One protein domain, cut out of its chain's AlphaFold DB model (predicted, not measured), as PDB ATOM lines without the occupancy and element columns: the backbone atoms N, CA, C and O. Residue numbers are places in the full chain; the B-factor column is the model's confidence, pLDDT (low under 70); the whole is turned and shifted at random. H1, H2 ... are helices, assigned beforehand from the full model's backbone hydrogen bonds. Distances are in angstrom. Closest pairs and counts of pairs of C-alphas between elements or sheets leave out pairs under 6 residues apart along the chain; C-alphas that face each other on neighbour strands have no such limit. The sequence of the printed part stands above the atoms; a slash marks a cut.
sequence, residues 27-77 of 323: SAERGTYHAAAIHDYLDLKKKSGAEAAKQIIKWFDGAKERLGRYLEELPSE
ATOM      1  N   SER A  27     -40.805  39.980 -50.092       47.56
ATOM      2  CA  SER A  27     -39.580  40.066 -50.897       47.56
ATOM      3  C   SER A  27     -39.903  39.947 -52.385       47.56
ATOM      4  O   SER A  27     -40.198  38.862 -52.893       47.56
ATOM      5  N   ALA A  28     -39.812  41.074 -53.094       35.44
ATOM      6  CA  ALA A  28     -40.074  41.146 -54.531       35.44
ATOM      7  C   ALA A  28     -39.105  40.295 -55.376       35.44
ATOM      8  O   ALA A  28     -39.463  39.895 -56.478       35.44
ATOM      9  N   GLU A  29     -37.917  39.971 -54.856       42.56
ATOM     10  CA  GLU A  29     -36.909  39.166 -55.561       42.56
ATOM     11  C   GLU A  29     -37.222  37.661 -55.591       42.56
ATOM     12  O   GLU A  29     -36.609  36.928 -56.365       42.56
ATOM     13  N   ARG A  30     -38.140  37.171 -54.741       41.22
ATOM     14  CA  ARG A  30     -38.414  35.725 -54.596       41.22
ATOM     15  C   ARG A  30     -39.885  35.323 -54.676       41.22
ATOM     16  O   ARG A  30     -40.173  34.133 -54.578       41.22
ATOM     17  N   GLY A  31     -40.814  36.276 -54.801       49.47
ATOM     18  CA  GLY A  31     -42.253  36.000 -54.949       49.47
ATOM     19  C   GLY A  31     -42.867  35.150 -53.826       49.47
ATOM     20  O   GLY A  31     -43.878  34.489 -54.037       49.47
ATOM     21  N   THR A  32     -42.239  35.121 -52.648       38.69
ATOM     22  CA  THR A  32     -42.550  34.190 -51.556       38.69
ATOM     23  C   THR A  32     -42.690  34.929 -50.229       38.69
ATOM     24  O   THR A  32     -41.921  35.839 -49.909       38.69
ATOM     25  N   TYR A  33     -43.692  34.530 -49.446       37.53
ATOM     26  CA  TYR A  33     -43.922  35.038 -48.097       37.53
ATOM     27  C   TYR A  33     -43.177  34.156 -47.096       37.53
ATOM     28  O   TYR A  33     -43.513  32.985 -46.924       37.53
ATOM     29  N   HIS A  34     -42.181  34.717 -46.415       37.81
ATOM     30  CA  HIS A  34     -41.520  34.039 -45.306       37.81
ATOM     31  C   HIS A  34     -42.241  34.366 -43.996       37.81
ATOM     32  O   HIS A  34     -42.357  35.532 -43.619       37.81
ATOM     33  N   ALA A  35     -42.689  33.336 -43.275       45.19
ATOM     34  CA  ALA A  35     -43.016  33.488 -41.862       45.19
ATOM     35  C   ALA A  35     -41.729  33.823 -41.087       45.19
ATOM     36  O   ALA A  35     -40.679  33.230 -41.351       45.19
ATOM     37  N   ALA A  36     -41.803  34.757 -40.135       42.31
ATOM     38  CA  ALA A  36     -40.678  35.064 -39.258       42.31
ATOM     39  C   ALA A  36     -40.256  33.794 -38.496       42.31
ATOM     40  O   ALA A  36     -41.064  33.165 -37.809       42.31
ATOM     41  N   ALA A  37     -39.004  33.375 -38.677       46.22
ATOM     42  CA  ALA A  37     -38.513  32.123 -38.122       46.22
ATOM     43  C   ALA A  37     -38.329  32.217 -36.598       46.22
ATOM     44  O   ALA A  37     -37.804  33.212 -36.111       46.22
ATOM     45  N   ILE A  38     -38.718  31.135 -35.909       49.06
ATOM     46  CA  ILE A  38     -38.513  30.632 -34.523       49.06
ATOM     47  C   ILE A  38     -37.790  31.505 -33.460       49.06
ATOM     48  O   ILE A  38     -38.126  31.392 -32.278       49.06
ATOM     49  N   HIS A  39     -36.845  32.377 -33.813       47.94
ATOM     50  CA  HIS A  39     -36.159  33.313 -32.911       47.94
ATOM     51  C   HIS A  39     -37.112  34.157 -32.046       47.94
ATOM     52  O   HIS A  39     -36.800  34.418 -30.883       47.94
ATOM     53  N   ASP A  40     -38.300  34.500 -32.553       63.84
ATOM     54  CA  ASP A  40     -39.293  35.280 -31.804       63.84
ATOM     55  C   ASP A  40     -39.949  34.517 -30.640       63.84
ATOM     56  O   ASP A  40     -40.500  35.150 -29.742       63.84
ATOM     57  N   TYR A  41     -39.893  33.179 -30.577       66.56
ATOM     58  CA  TYR A  41     -40.597  32.430 -29.523       66.56
ATOM     59  C   TYR A  41     -40.016  32.664 -28.120       66.56
ATOM     60  O   TYR A  41     -40.763  32.830 -27.150       66.56
ATOM     61  N   LEU A  42     -38.686  32.715 -27.993       71.06
ATOM     62  CA  LEU A  42     -38.032  33.008 -26.713       71.06
ATOM     63  C   LEU A  42     -38.339  34.436 -26.250       71.06
ATOM     64  O   LEU A  42     -38.570  34.667 -25.062       71.06
ATOM     65  N   ASP A  43     -38.411  35.375 -27.193       74.25
ATOM     66  CA  ASP A  43     -38.710  36.778 -26.922       74.25
ATOM     67  C   ASP A  43     -40.196  36.989 -26.583       74.25
ATOM     68  O   ASP A  43     -40.524  37.716 -25.642       74.25
ATOM     69  N   LEU A  44     -41.100  36.269 -27.254       74.19
ATOM     70  CA  LEU A  44     -42.528  36.205 -26.943       74.19
ATOM     71  C   LEU A  44     -42.763  35.651 -25.533       74.19
ATOM     72  O   LEU A  44     -43.506  36.251 -24.755       74.19
ATOM     73  N   LYS A  45     -42.091  34.549 -25.174       75.06
ATOM     74  CA  LYS A  45     -42.148  33.937 -23.837       75.06
ATOM     75  C   LYS A  45     -41.601  34.871 -22.751       75.06
ATOM     76  O   LYS A  45     -42.147  34.904 -21.650       75.06
ATOM     77  N   LYS A  46     -40.554  35.648 -23.062       84.25
ATOM     78  CA  LYS A  46     -39.941  36.633 -22.155       84.25
ATOM     79  C   LYS A  46     -40.810  37.880 -21.945       84.25
ATOM     80  O   LYS A  46     -40.847  38.390 -20.833       84.25
ATOM     81  N   LYS A  47     -41.497  38.365 -22.986       78.69
ATOM     82  CA  LYS A  47     -42.332  39.584 -22.940       78.69
ATOM     83  C   LYS A  47     -43.762  39.333 -22.454       78.69
ATOM     84  O   LYS A  47     -44.322  40.183 -21.774       78.69
ATOM     85  N   SER A  48     -44.343  38.186 -22.803       82.56
ATOM     86  CA  SER A  48     -45.780  37.903 -22.615       82.56
ATOM     87  C   SER A  48     -46.068  36.970 -21.433       82.56
ATOM     88  O   SER A  48     -47.222  36.781 -21.058       82.56
ATOM     89  N   GLY A  49     -45.033  36.351 -20.859       93.75
ATOM     90  CA  GLY A  49     -45.174  35.272 -19.886       93.75
ATOM     91  C   GLY A  49     -45.476  33.914 -20.533       93.75
ATOM     92  O   GLY A  49     -45.882  33.810 -21.695       93.75
ATOM     93  N   ALA A  50     -45.257  32.841 -19.768       90.31
ATOM     94  CA  ALA A  50     -45.344  31.471 -20.278       90.31
ATOM     95  C   ALA A  50     -46.753  31.089 -20.767       90.31
ATOM     96  O   ALA A  50     -46.875  30.458 -21.817       90.31
ATOM     97  N   GLU A  51     -47.813  31.506 -20.066       91.50
ATOM     98  CA  GLU A  51     -49.174  31.089 -20.428       91.50
ATOM     99  C   GLU A  51     -49.713  31.831 -21.654       91.50
ATOM    100  O   GLU A  51     -50.372  31.208 -22.483       91.50
ATOM    101  N   ALA A  52     -49.364  33.108 -21.853       87.19
ATOM    102  CA  ALA A  52     -49.693  33.805 -23.097       87.19
ATOM    103  C   ALA A  52     -49.002  33.142 -24.301       87.19
ATOM    104  O   ALA A  52     -49.639  32.898 -25.324       87.19
ATOM    105  N   ALA A  53     -47.727  32.758 -24.159       90.12
ATOM    106  CA  ALA A  53     -47.003  32.034 -25.202       90.12
ATOM    107  C   ALA A  53     -47.651  30.669 -25.531       90.12
ATOM    108  O   ALA A  53     -47.776  30.328 -26.707       90.12
ATOM    109  N   LYS A  54     -48.140  29.919 -24.526       93.06
ATOM    110  CA  LYS A  54     -48.915  28.681 -24.751       93.06
ATOM    111  C   LYS A  54     -50.222  28.931 -25.506       93.06
ATOM    112  O   LYS A  54     -50.533  28.176 -26.424       93.06
ATOM    113  N   GLN A  55     -50.986  29.964 -25.139       92.81
ATOM    114  CA  GLN A  55     -52.244  30.289 -25.828       92.81
ATOM    115  C   GLN A  55     -51.994  30.696 -27.287       92.81
ATOM    116  O   GLN A  55     -52.734  30.276 -28.172       92.81
ATOM    117  N   ILE A  56     -50.914  31.439 -27.552       89.19
ATOM    118  CA  ILE A  56     -50.518  31.828 -28.912       89.19
ATOM    119  C   ILE A  56     -50.127  30.600 -29.749       89.19
ATOM    120  O   ILE A  56     -50.615  30.469 -30.869       89.19
ATOM    121  N   ILE A  57     -49.330  29.662 -29.214       92.44
ATOM    122  CA  ILE A  57     -49.027  28.389 -29.903       92.44
ATOM    123  C   ILE A  57     -50.320  27.630 -30.224       92.44
ATOM    124  O   ILE A  57     -50.573  27.304 -31.381       92.44
ATOM    125  N   LYS A  58     -51.180  27.423 -29.217       94.81
ATOM    126  CA  LYS A  58     -52.460  26.717 -29.370       94.81
ATOM    127  C   LYS A  58     -53.351  27.356 -30.444       94.81
ATOM    128  O   LYS A  58     -54.023  26.644 -31.189       94.81
ATOM    129  N   TRP A  59     -53.347  28.685 -30.539       94.88
ATOM    130  CA  TRP A  59     -54.062  29.422 -31.579       94.88
ATOM    131  C   TRP A  59     -53.469  29.179 -32.975       94.88
ATOM    132  O   TRP A  59     -54.220  28.899 -33.910       94.88
ATOM    133  N   PHE A  60     -52.139  29.218 -33.119       94.44
ATOM    134  CA  PHE A  60     -51.470  28.924 -34.390       94.44
ATOM    135  C   PHE A  60     -51.707  27.487 -34.859       94.44
ATOM    136  O   PHE A  60     -51.974  27.278 -36.040       94.44
ATOM    137  N   ASP A  61     -51.660  26.503 -33.964       93.25
ATOM    138  CA  ASP A  61     -51.895  25.105 -34.332       93.25
ATOM    139  C   ASP A  61     -53.363  24.862 -34.722       93.25
ATOM    140  O   ASP A  61     -53.631  24.247 -35.754       93.25
ATOM    141  N   GLY A  62     -54.319  25.474 -34.010       95.56
ATOM    142  CA  GLY A  62     -55.726  25.486 -34.427       95.56
ATOM    143  C   GLY A  62     -55.968  26.206 -35.765       95.56
ATOM    144  O   GLY A  62     -56.877  25.838 -36.511       95.56
ATOM    145  N   ALA A  63     -55.157  27.210 -36.110       90.69
ATOM    146  CA  ALA A  63     -55.209  27.869 -37.415       90.69
ATOM    147  C   ALA A  63     -54.639  26.984 -38.541       90.69
ATOM    148  O   ALA A  63     -55.238  26.931 -39.617       90.69
ATOM    149  N   LYS A  64     -53.540  26.253 -38.292       92.00
ATOM    150  CA  LYS A  64     -52.982  25.261 -39.234       92.00
ATOM    151  C   LYS A  64     -53.982  24.142 -39.524       92.00
ATOM    152  O   LYS A  64     -54.202  23.824 -40.685       92.00
ATOM    153  N   GLU A  65     -54.623  23.591 -38.494       94.12
ATOM    154  CA  GLU A  65     -55.610  22.510 -38.639       94.12
ATOM    155  C   GLU A  65     -56.815  22.945 -39.496       94.12
ATOM    156  O   GLU A  65     -57.233  22.233 -40.409       94.12
ATOM    157  N   ARG A  66     -57.331  24.161 -39.266       94.94
ATOM    158  CA  ARG A  66     -58.408  24.749 -40.085       94.94
ATOM    159  C   ARG A  66     -57.980  24.990 -41.534       94.94
ATOM    160  O   ARG A  66     -58.790  24.789 -42.434       94.94
ATOM    161  N   LEU A  67     -56.734  25.414 -41.763       91.69
ATOM    162  CA  LEU A  67     -56.184  25.578 -43.112       91.69
ATOM    163  C   LEU A  67     -56.019  24.224 -43.821       91.69
ATOM    164  O   LEU A  67     -56.351  24.124 -44.997       91.69
ATOM    165  N   GLY A  68     -55.580  23.185 -43.105       92.94
ATOM    166  CA  GLY A  68     -55.505  21.815 -43.617       92.94
ATOM    167  C   GLY A  68     -56.860  21.328 -44.130       92.94
ATOM    168  O   GLY A  68     -56.975  20.990 -45.303       92.94
ATOM    169  N   ARG A  69     -57.907  21.415 -43.295       95.12
ATOM    170  CA  ARG A  69     -59.279  21.038 -43.683       95.12
ATOM    171  C   ARG A  69     -59.809  21.836 -44.882       95.12
ATOM    172  O   ARG A  69     -60.380  21.258 -45.796       95.12
ATOM    173  N   TYR A  70     -59.552  23.144 -44.935       93.38
ATOM    174  CA  TYR A  70     -59.928  23.978 -46.087       93.38
ATOM    175  C   TYR A  70     -59.247  23.527 -47.398       93.38
ATOM    176  O   TYR A  70     -59.880  23.492 -48.451       93.38
ATOM    177  N   LEU A  71     -57.969  23.133 -47.342       92.31
ATOM    178  CA  LEU A  71     -57.225  22.625 -48.505       92.31
ATOM    179  C   LEU A  71     -57.604  21.183 -48.898       92.31
ATOM    180  O   LEU A  71     -57.321  20.763 -50.022       92.31
ATOM    181  N   GLU A  72     -58.239  20.420 -48.006       93.06
ATOM    182  CA  GLU A  72     -58.863  19.128 -48.325       93.06
ATOM    183  C   GLU A  72     -60.201  19.307 -49.057       93.06
ATOM    184  O   GLU A  72     -60.483  18.564 -49.996       93.06
ATOM    185  N   GLU A  73     -60.988  20.324 -48.688       95.50
ATOM    186  CA  GLU A  73     -62.248  20.677 -49.361       95.50
ATOM    187  C   GLU A  73     -62.033  21.262 -50.775       95.50
ATOM    188  O   GLU A  73     -62.912  21.128 -51.631       95.50
ATOM    189  N   LEU A  74     -60.866  21.864 -51.055       93.94
ATOM    190  CA  LEU A  74     -60.534  22.506 -52.338       93.94
ATOM    191  C   LEU A  74     -59.312  21.872 -53.041       93.94
ATOM    192  O   LEU A  74     -58.249  22.496 -53.149       93.94
ATOM    193  N   PRO A  75     -59.446  20.658 -53.615       87.94
ATOM    194  CA  PRO A  75     -58.338  19.961 -54.277       87.94
ATOM    195  C   PRO A  75     -57.754  20.718 -55.483       87.94
ATOM    196  O   PRO A  75     -56.594  20.501 -55.828       87.94
ATOM    197  N   SER A  76     -58.511  21.633 -56.101       90.00
ATOM    198  CA  SER A  76     -58.032  22.509 -57.181       90.00
ATOM    199  C   SER A  76     -57.045  23.585 -56.717       90.00
ATOM    200  O   SER A  76     -56.218  24.025 -57.512       90.00
ATOM    201  N   GLU A  77     -57.108  24.014 -55.453       82.81
ATOM    202  CA  GLU A  77     -56.201  25.032 -54.895       82.81
ATOM    203  C   GLU A  77     -54.939  24.406 -54.285       82.81
ATOM    204  O   GLU A  77     -53.897  25.057 -54.203       82.81
TER     205      GLU A  77
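What this domain is: This is residues 27 to 77 of the 323 residues of an uncharacterized protein of Armillaria solidipes (UniProt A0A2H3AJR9). The model is an open V: a loose tail, residues 27 to 39, leads into the short helix H1 at the corner, and from there the long helix H2 runs back as the other arm. The two arms meet only at the corner, and the space between them is empty. The printed part has 51 residues with two named helices, H1 then H2, and no named strand; its class is all helix. It is only just extended, close to loose, with a radius of gyration of the C-alphas of 15.0 A, and its flat outline spans 42 by 31 by 10 A.

How they stand to each other: Residues 27 to 40 stand free, of which residue 40 belongs to H1, residues 40 to 48. A tight link of one residue, Gly 49, joins H1 to H2, residues 50 to 73. The two helices touch, H2 with residues 52 to 53 alone; their closest C-alphas, those of Lys 45 and Ala 53, are 5.4 A apart. Their lines stand at a steep tilt of 49 degrees, and they run opposite ways. Residues 58 to 77 also stand free, of which 58 to 73 belong to H2. In H1 and H2 every O i to N i+4 pair is within hydrogen-bond range.

Where its parts are: The printed part begins at Ser 27, with its C-alpha at (-39.580, 40.066, -50.897). H1 begins at C-alpha 40, at (-39.293, 35.280, -31.804). H2 measures 35.3 A from first to last C-alpha, ending at C-alpha 73, at (-62.248, 20.677, -49.361).

The domain as a whole: The two C-alphas farthest apart, those of Lys 46 and Ser 76, are 41.9 A apart. The printed part has no cut. Its mean pLDDT is 76.6, and residues 27 to 41 are under 70.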